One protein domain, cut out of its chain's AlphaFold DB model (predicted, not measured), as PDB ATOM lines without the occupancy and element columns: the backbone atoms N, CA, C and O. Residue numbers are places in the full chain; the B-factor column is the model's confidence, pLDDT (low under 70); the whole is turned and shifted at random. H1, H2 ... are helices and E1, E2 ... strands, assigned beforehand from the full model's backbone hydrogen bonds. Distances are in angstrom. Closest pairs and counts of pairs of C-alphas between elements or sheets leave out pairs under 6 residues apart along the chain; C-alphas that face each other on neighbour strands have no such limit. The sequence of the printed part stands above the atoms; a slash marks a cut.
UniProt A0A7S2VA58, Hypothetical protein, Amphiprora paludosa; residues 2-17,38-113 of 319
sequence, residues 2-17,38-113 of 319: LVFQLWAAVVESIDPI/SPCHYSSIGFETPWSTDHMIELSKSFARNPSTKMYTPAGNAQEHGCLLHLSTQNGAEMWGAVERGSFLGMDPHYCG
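What this domain is: This is residues 2 to 17 and 38 to 113 of the 319 residues of the protein "Hypothetical protein" of Amphiprora paludosa (UniProt A0A7S2VA58). One twisted sheet of four strands forms a slab, with two helices, H1 and H2, laid across one of its faces and no named helix over the other. The short H3 sits by one end of the strands, and the long unnamed stretch of residues 38 to 52 leads into H2. The 92 printed residues hold three named helices and four named strands in the order H1 H2 E1 H3 E2 E3 E4, with the sheet running E1 E2 E3 E4, antiparallel throughout. The class is mixed, helices and strands. The whole is compact, with a radius of gyration of the C-alphas of 13.1 A and spans of 38 by 29 by 19 A.

Where its parts are: H1 is residues 2 to 13, 15.8 A long, from C-alpha 2 at (189.933, 249.969, 284.164). H2 is residues 53 to 65, 18.3 A, from C-alpha 53 at (175.807, 276.372, 277.821). E1 is residues 70 to 72, 6.6 A, and H3 residues 78 to 81, 5.3 A. E2 is residues 83 to 88, 16.2 A; E3 is residues 93 to 100, 23.9 A. E4, residues 103 to 111, spans 25.0 A and ends with C-alpha 111 at (165.899, 258.147, 265.950).

How they stand to each other: From edge strand E1 to edge strand E4 the strands' lines turn by 66 degrees. E1 and E2 are antiparallel at 147 degrees, with N 70 and O 86 2.8 A apart, within hydrogen-bond range. E2, E3 and E4 make a meander, each strand the antiparallel neighbour of the one before, of two hairpins. N 85 and O 97 are 2.7 A apart across E2 and E3, and N 96 and O 108 are 2.9 A apart across E3 and E4, both within hydrogen-bond range. H1 and H2 lie on the same face, making two layers, helices over a sheet. H2, at a height over the sheet of 9.5 A, is over E3 and E4 and runs across the strands, at 80 degrees to E3 on the local plane. The closest C-alphas of H2 and E4 are those of Ser 60 and Met 107, 7.2 A apart. H1 is on the sheet at a height of 9.9 A, only just over E1, on which 3 of its C-alphas fall. H1 and H2 only just touch, with 3 pairs of C-alphas within 8 A, made by residue 11 of H1 alone and residues 61 to 65 of H2 alone; the closest C-alphas are those of Val 11 and Lys 61, 6.6 A apart. They run opposite ways at a shallow tilt of 14 degrees. H3 only grazes the sheet, with residues 78 to 81; it is apart from H2. In H1 and H2 every O i to N i+4 pair is within hydrogen-bond range; H3 is too short for such a pair.

The domain as a whole: The C-alphas farthest apart, of Leu 2 and Ser 38, are 41.4 A apart. Residues 18 to 37 are not printed, and C-alphas 17 and 38 are 24.1 A apart across the cut. The links that are printed whole are tight. Mean pLDDT of the printed part is 77.3; residues 2 to 17, 38 and 74 to 81 are under 70.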
ATOM      1  N   LEU A   2     189.431 248.891 285.038       33.12
ATOM      2  CA  LEU A   2     189.933 249.969 284.164       33.12
ATOM      3  C   LEU A   2     188.822 250.783 283.477       33.12
ATOM      4  O   LEU A   2     188.876 252.001 283.508       33.12
ATOM      5  N   VAL A   3     187.783 250.131 282.939       36.31
ATOM      6  CA  VAL A   3     186.630 250.815 282.312       36.31
ATOM      7  C   VAL A   3     185.874 251.695 283.313       36.31
ATOM      8  O   VAL A   3     185.502 252.808 282.981       36.31
ATOM      9  N   PHE A   4     185.716 251.241 284.562       37.09
ATOM     10  CA  PHE A   4     185.076 252.017 285.633       37.09
ATOM     11  C   PHE A   4     185.939 253.193 286.112       37.09
ATOM     12  O   PHE A   4     185.405 254.250 286.426       37.09
ATOM     13  N   GLN A   5     187.263 253.029 286.159       36.34
ATOM     14  CA  GLN A   5     188.187 254.120 286.486       36.34
ATOM     15  C   GLN A   5     188.265 255.151 285.356       36.34
ATOM     16  O   GLN A   5     188.328 256.339 285.644       36.34
ATOM     17  N   LEU A   6     188.195 254.717 284.092       46.12
ATOM     18  CA  LEU A   6     188.058 255.614 282.946       46.12
ATOM     19  C   LEU A   6     186.712 256.340 282.959       46.12
ATOM     20  O   LEU A   6     186.679 257.530 282.695       46.12
ATOM     21  N   TRP A   7     185.627 255.648 283.308       47.22
ATOM     22  CA  TRP A   7     184.294 256.234 283.427       47.22
ATOM     23  C   TRP A   7     184.248 257.319 284.500       47.22
ATOM     24  O   TRP A   7     183.801 258.427 284.235       47.22
ATOM     25  N   ALA A   8     184.760 257.022 285.697       47.78
ATOM     26  CA  ALA A   8     184.858 257.995 286.778       47.78
ATOM     27  C   ALA A   8     185.767 259.169 286.389       47.78
ATOM     28  O   ALA A   8     185.374 260.313 286.567       47.78
ATOM     29  N   ALA A   9     186.925 258.894 285.777       50.66
ATOM     30  CA  ALA A   9     187.844 259.933 285.331       50.66
ATOM     31  C   ALA A   9     187.235 260.826 284.245       50.66
ATOM     32  O   ALA A   9     187.339 262.031 284.381       50.66
ATOM     33  N   VAL A  10     186.569 260.272 283.222       53.06
ATOM     34  CA  VAL A  10     185.868 261.040 282.177       53.06
ATOM     35  C   VAL A  10     184.755 261.874 282.799       53.06
ATOM     36  O   VAL A  10     184.703 263.075 282.598       53.06
ATOM     37  N   VAL A  11     183.895 261.273 283.618       53.22
ATOM     38  CA  VAL A  11     182.765 261.969 284.247       53.22
ATOM     39  C   VAL A  11     183.208 263.084 285.208       53.22
ATOM     40  O   VAL A  11     182.487 264.074 285.370       53.22
ATOM     41  N   GLU A  12     184.357 262.925 285.867       49.03
ATOM     42  CA  GLU A  12     184.952 263.926 286.761       49.03
ATOM     43  C   GLU A  12     185.824 264.954 286.020       49.03
ATOM     44  O   GLU A  12     185.998 266.054 286.539       49.03
ATOM     45  N   SER A  13     186.325 264.634 284.818       47.88
ATOM     46  CA  SER A  13     187.204 265.489 284.007       47.88
ATOM     47  C   SER A  13     186.530 266.180 282.824       47.88
ATOM     48  O   SER A  13     187.236 266.852 282.073       47.88
ATOM     49  N   ILE A  14     185.199 266.061 282.663       49.19
ATOM     50  CA  ILE A  14     184.430 266.918 281.742       49.19
ATOM     51  C   ILE A  14     184.586 268.369 282.214       49.19
ATOM     52  O   ILE A  14     183.797 268.887 283.015       49.19
ATOM     53  N   ASP A  15     185.629 269.009 281.701       44.19
ATOM     54  CA  ASP A  15     185.774 270.449 281.678       44.19
ATOM     55  C   ASP A  15     184.707 271.033 280.735       44.19
ATOM     56  O   ASP A  15     184.311 270.380 279.759       44.19
ATOM     57  N   PRO A  16     184.199 272.247 281.016       42.94
ATOM     58  CA  PRO A  16     183.305 272.948 280.101       42.94
ATOM     59  C   PRO A  16     183.925 273.002 278.698       42.94
ATOM     60  O   PRO A  16     185.144 273.145 278.573       42.94
ATOM     61  N   ILE A  17     183.073 272.885 277.669       42.56
ATOM     62  CA  ILE A  17     183.431 272.931 276.242       42.56
ATOM     63  C   ILE A  17     184.515 273.991 276.035       42.56
ATOM     64  O   ILE A  17     184.255 275.193 276.101       42.56
ATOM     65  N   SER A  38     159.871 275.502 272.642       56.88
ATOM     66  CA  SER A  38     160.046 275.494 271.184       56.88
ATOM     67  C   SER A  38     160.649 274.151 270.760       56.88
ATOM     68  O   SER A  38     161.771 273.865 271.185       56.88
ATOM     69  N   PRO A  39     159.982 273.364 269.895       72.00
ATOM     70  CA  PRO A  39     160.514 272.085 269.449       72.00
ATOM     71  C   PRO A  39     161.914 272.234 268.848       72.00
ATOM     72  O   PRO A  39     162.209 273.173 268.099       72.00
ATOM     73  N   CYS A  40     162.779 271.295 269.194       83.88
ATOM     74  CA  CYS A  40     164.078 271.063 268.579       83.88
ATOM     75  C   CYS A  40     164.338 269.556 268.466       83.88
ATOM     76  O   CYS A  40     163.576 268.744 268.999       83.88
ATOM     77  N   HIS A  41     165.440 269.185 267.813       89.94
ATOM     78  CA  HIS A  41     165.774 267.789 267.518       89.94
ATOM     79  C   HIS A  41     165.792 266.886 268.762       89.94
ATOM     80  O   HIS A  41     165.270 265.780 268.703       89.94
ATOM     81  N   TYR A  42     166.281 267.381 269.906       91.88
ATOM     82  CA  TYR A  42     166.257 266.666 271.193       91.88
ATOM     83  C   TYR A  42     164.823 266.346 271.646       91.88
ATOM     84  O   TYR A  42     164.452 265.186 271.836       91.88
ATOM     85  N   SER A  43     163.992 267.383 271.757       92.69
ATOM     86  CA  SER A  43     162.613 267.265 272.243       92.69
ATOM     87  C   SER A  43     161.716 266.441 271.319       92.69
ATOM     88  O   SER A  43     160.795 265.783 271.793       92.69
ATOM     89  N   SER A  44     161.981 266.415 270.007       94.88
ATOM     90  CA  SER A  44     161.180 265.644 269.042       94.88
ATOM     91  C   SER A  44     161.233 264.130 269.263       94.88
ATOM     92  O   SER A  44     160.395 263.413 268.724       94.88
ATOM     93  N   ILE A  45     162.187 263.652 270.066       97.12
ATOM     94  CA  ILE A  45     162.291 262.262 270.529       97.12
ATOM     95  C   ILE A  45     162.255 262.166 272.064       97.12
ATOM     96  O   ILE A  45     162.718 261.192 272.657       97.12
ATOM     97  N   GLY A  46     161.708 263.191 272.721       94.69
ATOM     98  CA  GLY A  46     161.464 263.217 274.159       94.69
ATOM     99  C   GLY A  46     162.689 263.489 275.033       94.69
ATOM    100  O   GLY A  46     162.605 263.250 276.231       94.69
ATOM    101  N   PHE A  47     163.819 263.959 274.494       94.50
ATOM    102  CA  PHE A  47     164.930 264.437 275.326       94.50
ATOM    103  C   PHE A  47     164.773 265.909 275.697       94.50
ATOM    104  O   PHE A  47     164.131 266.690 274.999       94.50
ATOM    105  N   GLU A  48     165.407 266.295 276.796       91.00
ATOM    106  CA  GLU A  48     165.406 267.673 277.263       91.00
ATOM    107  C   GLU A  48     166.212 268.593 276.333       91.00
ATOM    108  O   GLU A  48     167.297 268.246 275.861       91.00
ATOM    109  N   THR A  49     165.670 269.783 276.066       86.12
ATOM    110  CA  THR A  49     166.307 270.788 275.211       86.12
ATOM    111  C   THR A  49     167.300 271.628 276.015       86.12
ATOM    112  O   THR A  49     166.902 272.257 276.998       86.12
ATOM    113  N   PRO A  50     168.571 271.746 275.592       83.62
ATOM    114  CA  PRO A  50     169.495 272.682 276.221       83.62
ATOM    115  C   PRO A  50     169.045 274.135 275.979       83.62
ATOM    116  O   PRO A  50     168.757 274.526 274.850       83.62
ATOM    117  N   TRP A  51     169.023 274.954 277.033       80.44
ATOM    118  CA  TRP A  51     168.636 276.379 276.981       80.44
ATOM    119  C   TRP A  51     169.768 277.332 277.384       80.44
ATOM    120  O   TRP A  51     169.590 278.548 277.405       80.44
ATOM    121  N   SER A  52     170.928 276.790 277.744       81.44
ATOM    122  CA  SER A  52     172.159 277.532 277.996       81.44
ATOM    123  C   SER A  52     173.356 276.591 277.874       81.44
ATOM    124  O   SER A  52     173.200 275.368 277.885       81.44
ATOM    125  N   THR A  53     174.562 277.152 277.799       78.38
ATOM    126  CA  THR A  53     175.807 276.372 277.821       78.38
ATOM    127  C   THR A  53     175.966 275.584 279.122       78.38
ATOM    128  O   THR A  53     176.322 274.410 279.084       78.38
ATOM    129  N   ASP A  54     175.653 276.194 280.267       81.38
ATOM    130  CA  ASP A  54     175.730 275.516 281.566       81.38
ATOM    131  C   ASP A  54     174.751 274.342 281.633       81.38
ATOM    132  O   ASP A  54     175.126 273.250 282.057       81.38
ATOM    133  N   HIS A  55     173.529 274.531 281.123       83.94
ATOM    134  CA  HIS A  55     172.554 273.449 281.075       83.94
ATOM    135  C   HIS A  55     172.990 272.336 280.115       83.94
ATOM    136  O   HIS A  55     172.875 271.158 280.437       83.94
ATOM    137  N   MET A  56     173.575 272.682 278.966       82.56
ATOM    138  CA  MET A  56     174.158 271.689 278.064       82.56
ATOM    139  C   MET A  56     175.247 270.863 278.762       82.56
ATOM    140  O   MET A  56     175.262 269.646 278.624       82.56
ATOM    141  N   ILE A  57     176.112 271.487 279.570       82.56
ATOM    142  CA  ILE A  57     177.135 270.778 280.355       82.56
ATOM    143  C   ILE A  57     176.493 269.837 281.384       82.56
ATOM    144  O   ILE A  57     176.970 268.714 281.578       82.56
ATOM    145  N   GLU A  58     175.430 270.272 282.059       87.00
ATOM    146  CA  GLU A  58     174.683 269.439 283.008       87.00
ATOM    147  C   GLU A  58     174.032 268.235 282.318       87.00
ATOM    148  O   GLU A  58     174.192 267.105 282.793       87.00
ATOM    149  N   LEU A  59     173.391 268.446 281.166       87.81
ATOM    150  CA  LEU A  59     172.820 267.382 280.343       87.81
ATOM    151  C   LEU A  59     173.896 266.403 279.865       87.81
ATOM    152  O   LEU A  59     173.718 265.199 280.029       87.81
ATOM    153  N   SER A  60     175.046 266.886 279.385       85.62
ATOM    154  CA  SER A  60     176.168 266.029 278.978       85.62
ATOM    155  C   SER A  60     176.689 265.171 280.131       85.62
ATOM    156  O   SER A  60     176.966 263.983 279.956       85.62
ATOM    157  N   LYS A  61     176.785 265.737 281.342       85.69
ATOM    158  CA  LYS A  61     177.169 264.986 282.551       85.69
ATOM    159  C   LYS A  61     176.111 263.956 282.938       85.69
ATOM    160  O   LYS A  61     176.473 262.850 283.335       85.69
ATOM    161  N   SER A  62     174.828 264.303 282.841       88.56
ATOM    162  CA  SER A  62     173.714 263.385 283.099       88.56
ATOM    163  C   SER A  62     173.720 262.219 282.107       88.56
ATOM    164  O   SER A  62     173.736 261.058 282.512       88.56
ATOM    165  N   PHE A  63     173.844 262.522 280.815       89.75
ATOM    166  CA  PHE A  63     173.991 261.562 279.726       89.75
ATOM    167  C   PHE A  63     175.184 260.622 279.942       89.75
ATOM    168  O   PHE A  63     175.018 259.404 279.903       89.75
ATOM    169  N   ALA A  64     176.365 261.155 280.267       86.56
ATOM    170  CA  ALA A  64     177.554 260.348 280.543       86.56
ATOM    171  C   ALA A  64     177.446 259.509 281.831       86.56
ATOM    172  O   ALA A  64     178.141 258.509 281.971       86.56
ATOM    173  N   ARG A  65     176.599 259.893 282.793       88.19
ATOM    174  CA  ARG A  65     176.358 259.136 284.038       88.19
ATOM    175  C   ARG A  65     175.205 258.147 283.933       88.19
ATOM    176  O   ARG A  65     175.053 257.320 284.833       88.19
ATOM    177  N   ASN A  66     174.390 258.239 282.887       89.94
ATOM    178  CA  ASN A  66     173.228 257.386 282.729       89.94
ATOM    179  C   ASN A  66     173.682 255.914 282.605       89.94
ATOM    180  O   ASN A  66     174.526 255.602 281.764       89.94
ATOM    181  N   PRO A  67     173.145 254.994 283.430       90.31
ATOM    182  CA  PRO A  67     173.568 253.593 283.440       90.31
ATOM    183  C   PRO A  67     173.255 252.840 282.138       90.31
ATOM    184  O   PRO A  67     173.828 251.779 281.897       90.31
ATOM    185  N   SER A  68     172.348 253.363 281.311       91.50
ATOM    186  CA  SER A  68     172.019 252.832 279.986       91.50
ATOM    187  C   SER A  68     172.935 253.366 278.882       91.50
ATOM    188  O   SER A  68     172.928 252.811 277.781       91.50
ATOM    189  N   THR A  69     173.737 254.399 279.156       93.06
ATOM    190  CA  THR A  69     174.724 254.907 278.202       93.06
ATOM    191  C   THR A  69     175.842 253.888 278.033       93.06
ATOM    192  O   THR A  69     176.433 253.398 278.994       93.06
ATOM    193  N   LYS A  70     176.145 253.564 276.782       91.06
ATOM    194  CA  LYS A  70     177.263 252.710 276.390       91.06
ATOM    195  C   LYS A  70     178.416 253.575 275.915       91.06
ATOM    196  O   LYS A  70     178.203 254.627 275.322       91.06
ATOM    197  N   MET A  71     179.632 253.102 276.161       87.38
ATOM    198  CA  MET A  71     180.857 253.738 275.697       87.38
ATOM    199  C   MET A  71     181.565 252.807 274.719       87.38
ATOM    200  O   MET A  71     181.843 251.654 275.053       87.38
ATOM    201  N   TYR A  72     181.880 253.327 273.540       84.12
ATOM    202  CA  TYR A  72     182.617 252.641 272.493       84.12
ATOM    203  C   TYR A  72     183.941 253.347 272.250       84.12
ATOM    204  O   TYR A  72     184.028 254.571 272.242       84.12
ATOM    205  N   THR A  73     184.987 252.565 272.032       76.94
ATOM    206  CA  THR A  73     186.315 253.068 271.691       76.94
ATOM    207  C   THR A  73     186.652 252.525 270.311       76.94
ATOM    208  O   THR A  73     186.771 251.301 270.181       76.94
ATOM    209  N   PRO A  74     186.792 253.368 269.274       63.59
ATOM    210  CA  PRO A  74     187.361 252.911 268.012       63.59
ATOM    211  C   PRO A  74     188.731 252.290 268.307       63.59
ATOM    212  O   PRO A  74     189.454 252.803 269.157       63.59
ATOM    213  N   ALA A  75     189.038 251.150 267.683       55.09
ATOM    214  CA  ALA A  75     190.165 250.274 268.014       55.09
ATOM    215  C   ALA A  75     191.430 251.019 268.514       55.09
ATOM    216  O   ALA A  75     192.138 251.642 267.730       55.09
ATOM    217  N   GLY A  76     191.712 250.940 269.823       51.59
ATOM    218  CA  GLY A  76     192.815 251.664 270.470       51.59
ATOM    219  C   GLY A  76     192.510 252.089 271.913       51.59
ATOM    220  O   GLY A  76     191.431 251.828 272.445       51.59
ATOM    221  N   ASN A  77     193.486 252.718 272.577       50.59
ATOM    222  CA  ASN A  77     193.343 253.252 273.935       50.59
ATOM    223  C   ASN A  77     192.452 254.510 273.926       50.59
ATOM    224  O   ASN A  77     192.798 255.511 273.299       50.59
ATOM    225  N   ALA A  78     191.348 254.488 274.679       54.22
ATOM    226  CA  ALA A  78     190.418 255.610 274.850       54.22
ATOM    227  C   ALA A  78     191.090 256.935 275.262       54.22
ATOM    228  O   ALA A  78     190.586 258.010 274.952       54.22
ATOM    229  N   GLN A  79     192.231 256.873 275.961       52.50
ATOM    230  CA  GLN A  79     192.979 258.070 276.364       52.50
ATOM    231  C   GLN A  79     193.642 258.799 275.185       52.50
ATOM    232  O   GLN A  79     193.827 260.011 275.260       52.50
ATOM    233  N   GLU A  80     193.990 258.088 274.109       56.72
ATOM    234  CA  GLU A  80     194.662 258.665 272.935       56.72
ATOM    235  C   GLU A  80     193.671 259.040 271.828       56.72
ATOM    236  O   GLU A  80     193.874 260.047 271.150       56.72
ATOM    237  N   HIS A  81     192.582 258.276 271.687       65.06
ATOM    238  CA  HIS A  81     191.656 258.375 270.551       65.06
ATOM    239  C   HIS A  81     190.253 258.882 270.903       65.06
ATOM    240  O   HIS A  81     189.442 259.097 270.007       65.06
ATOM    241  N   GLY A  82     189.954 259.083 272.190       78.81
ATOM    242  CA  GLY A  82     188.610 259.425 272.644       78.81
ATOM    243  C   GLY A  82     187.658 258.226 272.692       78.81
ATOM    244  O   GLY A  82     188.041 257.075 272.463       78.81
ATOM    245  N   CYS A  83     186.403 258.493 273.039       83.69
ATOM    246  CA  CYS A  83     185.330 257.510 273.038       83.69
ATOM    247  C   CYS A  83     184.010 258.103 272.536       83.69
ATOM    248  O   CYS A  83     183.757 259.304 272.632       83.69
ATOM    249  N   LEU A  84     183.170 257.224 272.002       87.31
ATOM    250  CA  LEU A  84     181.803 257.506 271.604       87.31
ATOM    251  C   LEU A  84     180.869 257.056 272.724       87.31
ATOM    252  O   LEU A  84     180.931 255.914 273.176       87.31
ATOM    253  N   LEU A  85     179.995 257.947 273.157       90.38
ATOM    254  CA  LEU A  85     178.913 257.675 274.083       90.38
ATOM    255  C   LEU A  85     177.623 257.490 273.290       90.38
ATOM    256  O   LEU A  85     177.358 258.215 272.334       90.38
ATOM    257  N   HIS A  86     176.824 256.512 273.689       93.25
ATOM    258  CA  HIS A  86     175.570 256.186 273.029       93.25
ATOM    259  C   HIS A  86     174.537 255.760 274.067       93.25
ATOM    260  O   HIS A  86     174.672 254.712 274.702       93.25
ATOM    261  N   LEU A  87     173.490 256.559 274.215       94.56
ATOM    262  CA  LEU A  87     172.278 256.197 274.936       94.56
ATOM    263  C   LEU A  87     171.221 255.843 273.902       94.56
ATOM    264  O   LEU A  87     170.959 256.628 272.998       94.56
ATOM    265  N   SER A  88     170.603 254.682 274.061       94.94
ATOM    266  CA  SER A  88     169.504 254.234 273.216       94.94
ATOM    267  C   SER A  88     168.345 253.813 274.099       94.94
ATOM    268  O   SER A  88     168.545 253.183 275.144       94.94
ATOM    269  N   THR A  89     167.148 254.188 273.676       95.00
ATOM    270  CA  THR A  89     165.895 253.844 274.340       95.00
ATOM    271  C   THR A  89     165.239 252.633 273.684       95.00
ATOM    272  O   THR A  89     165.518 252.298 272.532       95.00
ATOM    273  N   GLN A  90     164.319 251.980 274.390       94.12
ATOM    274  CA  GLN A  90     163.567 250.842 273.842       94.12
ATOM    275  C   GLN A  90     162.702 251.238 272.639       94.12
ATOM    276  O   GLN A  90     162.430 250.409 271.775       94.12
ATOM    277  N   ASN A  91     162.291 252.506 272.580       95.56
ATOM    278  CA  ASN A  91     161.449 253.054 271.523       95.56
ATOM    279  C   ASN A  91     162.229 253.841 270.460       95.56
ATOM    280  O   ASN A  91     161.626 254.625 269.733       95.56
ATOM    281  N   GLY A  92     163.542 253.629 270.346       96.25
ATOM    282  CA  GLY A  92     164.348 254.111 269.221       96.25
ATOM    283  C   GLY A  92     164.884 255.537 269.350       96.25
ATOM    284  O   GLY A  92     165.713 255.926 268.536       96.25
ATOM    285  N   ALA A  93     164.497 256.316 270.362       97.56
ATOM    286  CA  ALA A  93     165.175 257.578 270.662       97.56
ATOM    287  C   ALA A  93     166.628 257.307 271.081       97.56
ATOM    288  O   ALA A  93     166.880 256.436 271.920       97.56
ATOM    289  N   GLU A  94     167.568 258.051 270.513       96.31
ATOM    290  CA  GLU A  94     168.993 257.925 270.786       96.31
ATOM    291  C   GLU A  94     169.643 259.277 271.044       96.31
ATOM    292  O   GLU A  94     169.253 260.300 270.481       96.31
ATOM    293  N   MET A  95     170.683 259.240 271.871       94.38
ATOM    294  CA  MET A  95     171.625 260.328 272.062       94.38
ATOM    295  C   MET A  95     173.031 259.806 271.822       94.38
ATOM    296  O   MET A  95     173.459 258.833 272.455       94.38
ATOM    297  N   TRP A  96     173.748 260.465 270.929       92.25
ATOM    298  CA  TRP A  96     175.142 260.184 270.638       92.25
ATOM    299  C   TRP A  96     176.002 261.313 271.172       92.25
ATOM    300  O   TRP A  96     175.568 262.454 271.206       92.25
ATOM    301  N   GLY A  97     177.215 261.014 271.614       88.62
ATOM    302  CA  GLY A  97     178.166 262.052 271.980       88.62
ATOM    303  C   GLY A  97     179.593 261.564 271.869       88.62
ATOM    304  O   GLY A  97     179.848 260.361 271.861       88.62
ATOM    305  N   ALA A  98     180.537 262.489 271.793       84.44
ATOM    306  CA  ALA A  98     181.953 262.169 271.709       84.44
ATOM    307  C   ALA A  98     182.714 262.799 272.875       84.44
ATOM    308  O   ALA A  98     182.438 263.925 273.290       84.44
ATOM    309  N   VAL A  99     183.688 262.061 273.398       83.00
ATOM    310  CA  VAL A  99     184.645 262.556 274.384       83.00
ATOM    311  C   VAL A  99     186.039 262.385 273.814       83.00
ATOM    312  O   VAL A  99     186.439 261.274 273.479       83.00
ATOM    313  N   GLU A 100     186.813 263.462 273.752       79.38
ATOM    314  CA  GLU A 100     188.205 263.433 273.312       79.38
ATOM    315  C   GLU A 100     189.091 264.087 274.376       79.38
ATOM    316  O   GLU A 100     188.857 265.219 274.787       79.38
ATOM    317  N   ARG A 101     190.128 263.372 274.840       77.38
ATOM    318  CA  ARG A 101     191.095 263.872 275.842       77.38
ATOM    319  C   ARG A 101     190.436 264.443 277.114       77.38
ATOM    320  O   ARG A 101     190.950 265.385 277.704       77.38
ATOM    321  N   GLY A 102     189.316 263.853 277.540       71.81
ATOM    322  CA  GLY A 102     188.538 264.287 278.709       71.81
ATOM    323  C   GLY A 102     187.500 265.378 278.417       71.81
ATOM    324  O   GLY A 102     186.611 265.595 279.231       71.81
ATOM    325  N   SER A 103     187.544 266.009 277.243       76.50
ATOM    326  CA  SER A 103     186.582 267.036 276.843       76.50
ATOM    327  C   SER A 103     185.386 266.417 276.131       76.50
ATOM    328  O   SER A 103     185.541 265.623 275.202       76.50
ATOM    329  N   PHE A 104     184.184 266.803 276.550       80.25
ATOM    330  CA  PHE A 104     182.941 266.426 275.888       80.25
ATOM    331  C   PHE A 104     182.705 267.333 274.674       80.25
ATOM    332  O   PHE A 104     182.716 268.555 274.816       80.25
ATOM    333  N   LEU A 105     182.520 266.746 273.492       77.50
ATOM    334  CA  LEU A 105     182.508 267.481 272.224       77.50
ATOM    335  C   LEU A 105     181.107 267.876 271.752       77.50
ATOM    336  O   LEU A 105     180.970 268.896 271.088       77.50
ATOM    337  N   GLY A 106     180.075 267.108 272.103       78.38
ATOM    338  CA  GLY A 106     178.719 267.360 271.618       78.38
ATOM    339  C   GLY A 106     177.745 266.232 271.934       78.38
ATOM    340  O   GLY A 106     178.158 265.143 272.344       78.38
ATOM    341  N   MET A 107     176.454 266.534 271.786       86.06
ATOM    342  CA  MET A 107     175.355 265.575 271.877       86.06
ATOM    343  C   MET A 107     174.491 265.682 270.632       86.06
ATOM    344  O   MET A 107     173.891 266.733 270.413       86.06
ATOM    345  N   ASP A 108     174.356 264.591 269.897       89.25
ATOM    346  CA  ASP A 108     173.611 264.541 268.651       89.25
ATOM    347  C   ASP A 108     172.432 263.568 268.795       89.25
ATOM    348  O   ASP A 108     172.635 262.362 269.008       89.25
ATOM    349  N   PRO A 109     171.184 264.066 268.729       93.88
ATOM    350  CA  PRO A 109     170.011 263.215 268.802       93.88
ATOM    351  C   PRO A 109     169.843 262.425 267.504       93.88
ATOM    352  O   PRO A 109     170.114 262.910 266.407       93.88
ATOM    353  N   HIS A 110     169.328 261.207 267.619       96.38
ATOM    354  CA  HIS A 110     168.935 260.404 266.468       96.38
ATOM    355  C   HIS A 110     167.713 259.548 266.802       96.38
ATOM    356  O   HIS A 110     167.445 259.261 267.966       96.38
ATOM    357  N   TYR A 111     166.961 259.134 265.784       98.06
ATOM    358  CA  TYR A 111     165.899 258.147 265.950       98.06
ATOM    359  C   TYR A 111     166.222 256.878 265.164       98.06
ATOM    360  O   TYR A 111     166.194 256.872 263.934       98.06
ATOM    361  N   CYS A 112     166.493 255.793 265.887       97.25
ATOM    362  CA  CYS A 112     166.723 254.472 265.327       97.25
ATOM    363  C   CYS A 112     165.400 253.827 264.912       97.25
ATOM    364  O   CYS A 112     164.703 253.206 265.718       97.25
ATOM    365  N   GLY A 113     165.062 253.992 263.638       97.00
ATOM    366  CA  GLY A 113     163.816 253.505 263.067       97.00
ATOM    367  C   GLY A 113     163.970 252.402 262.021       97.00
ATOM    368  O   GLY A 113     164.966 251.666 261.955       97.00
TER     369      GLY A 113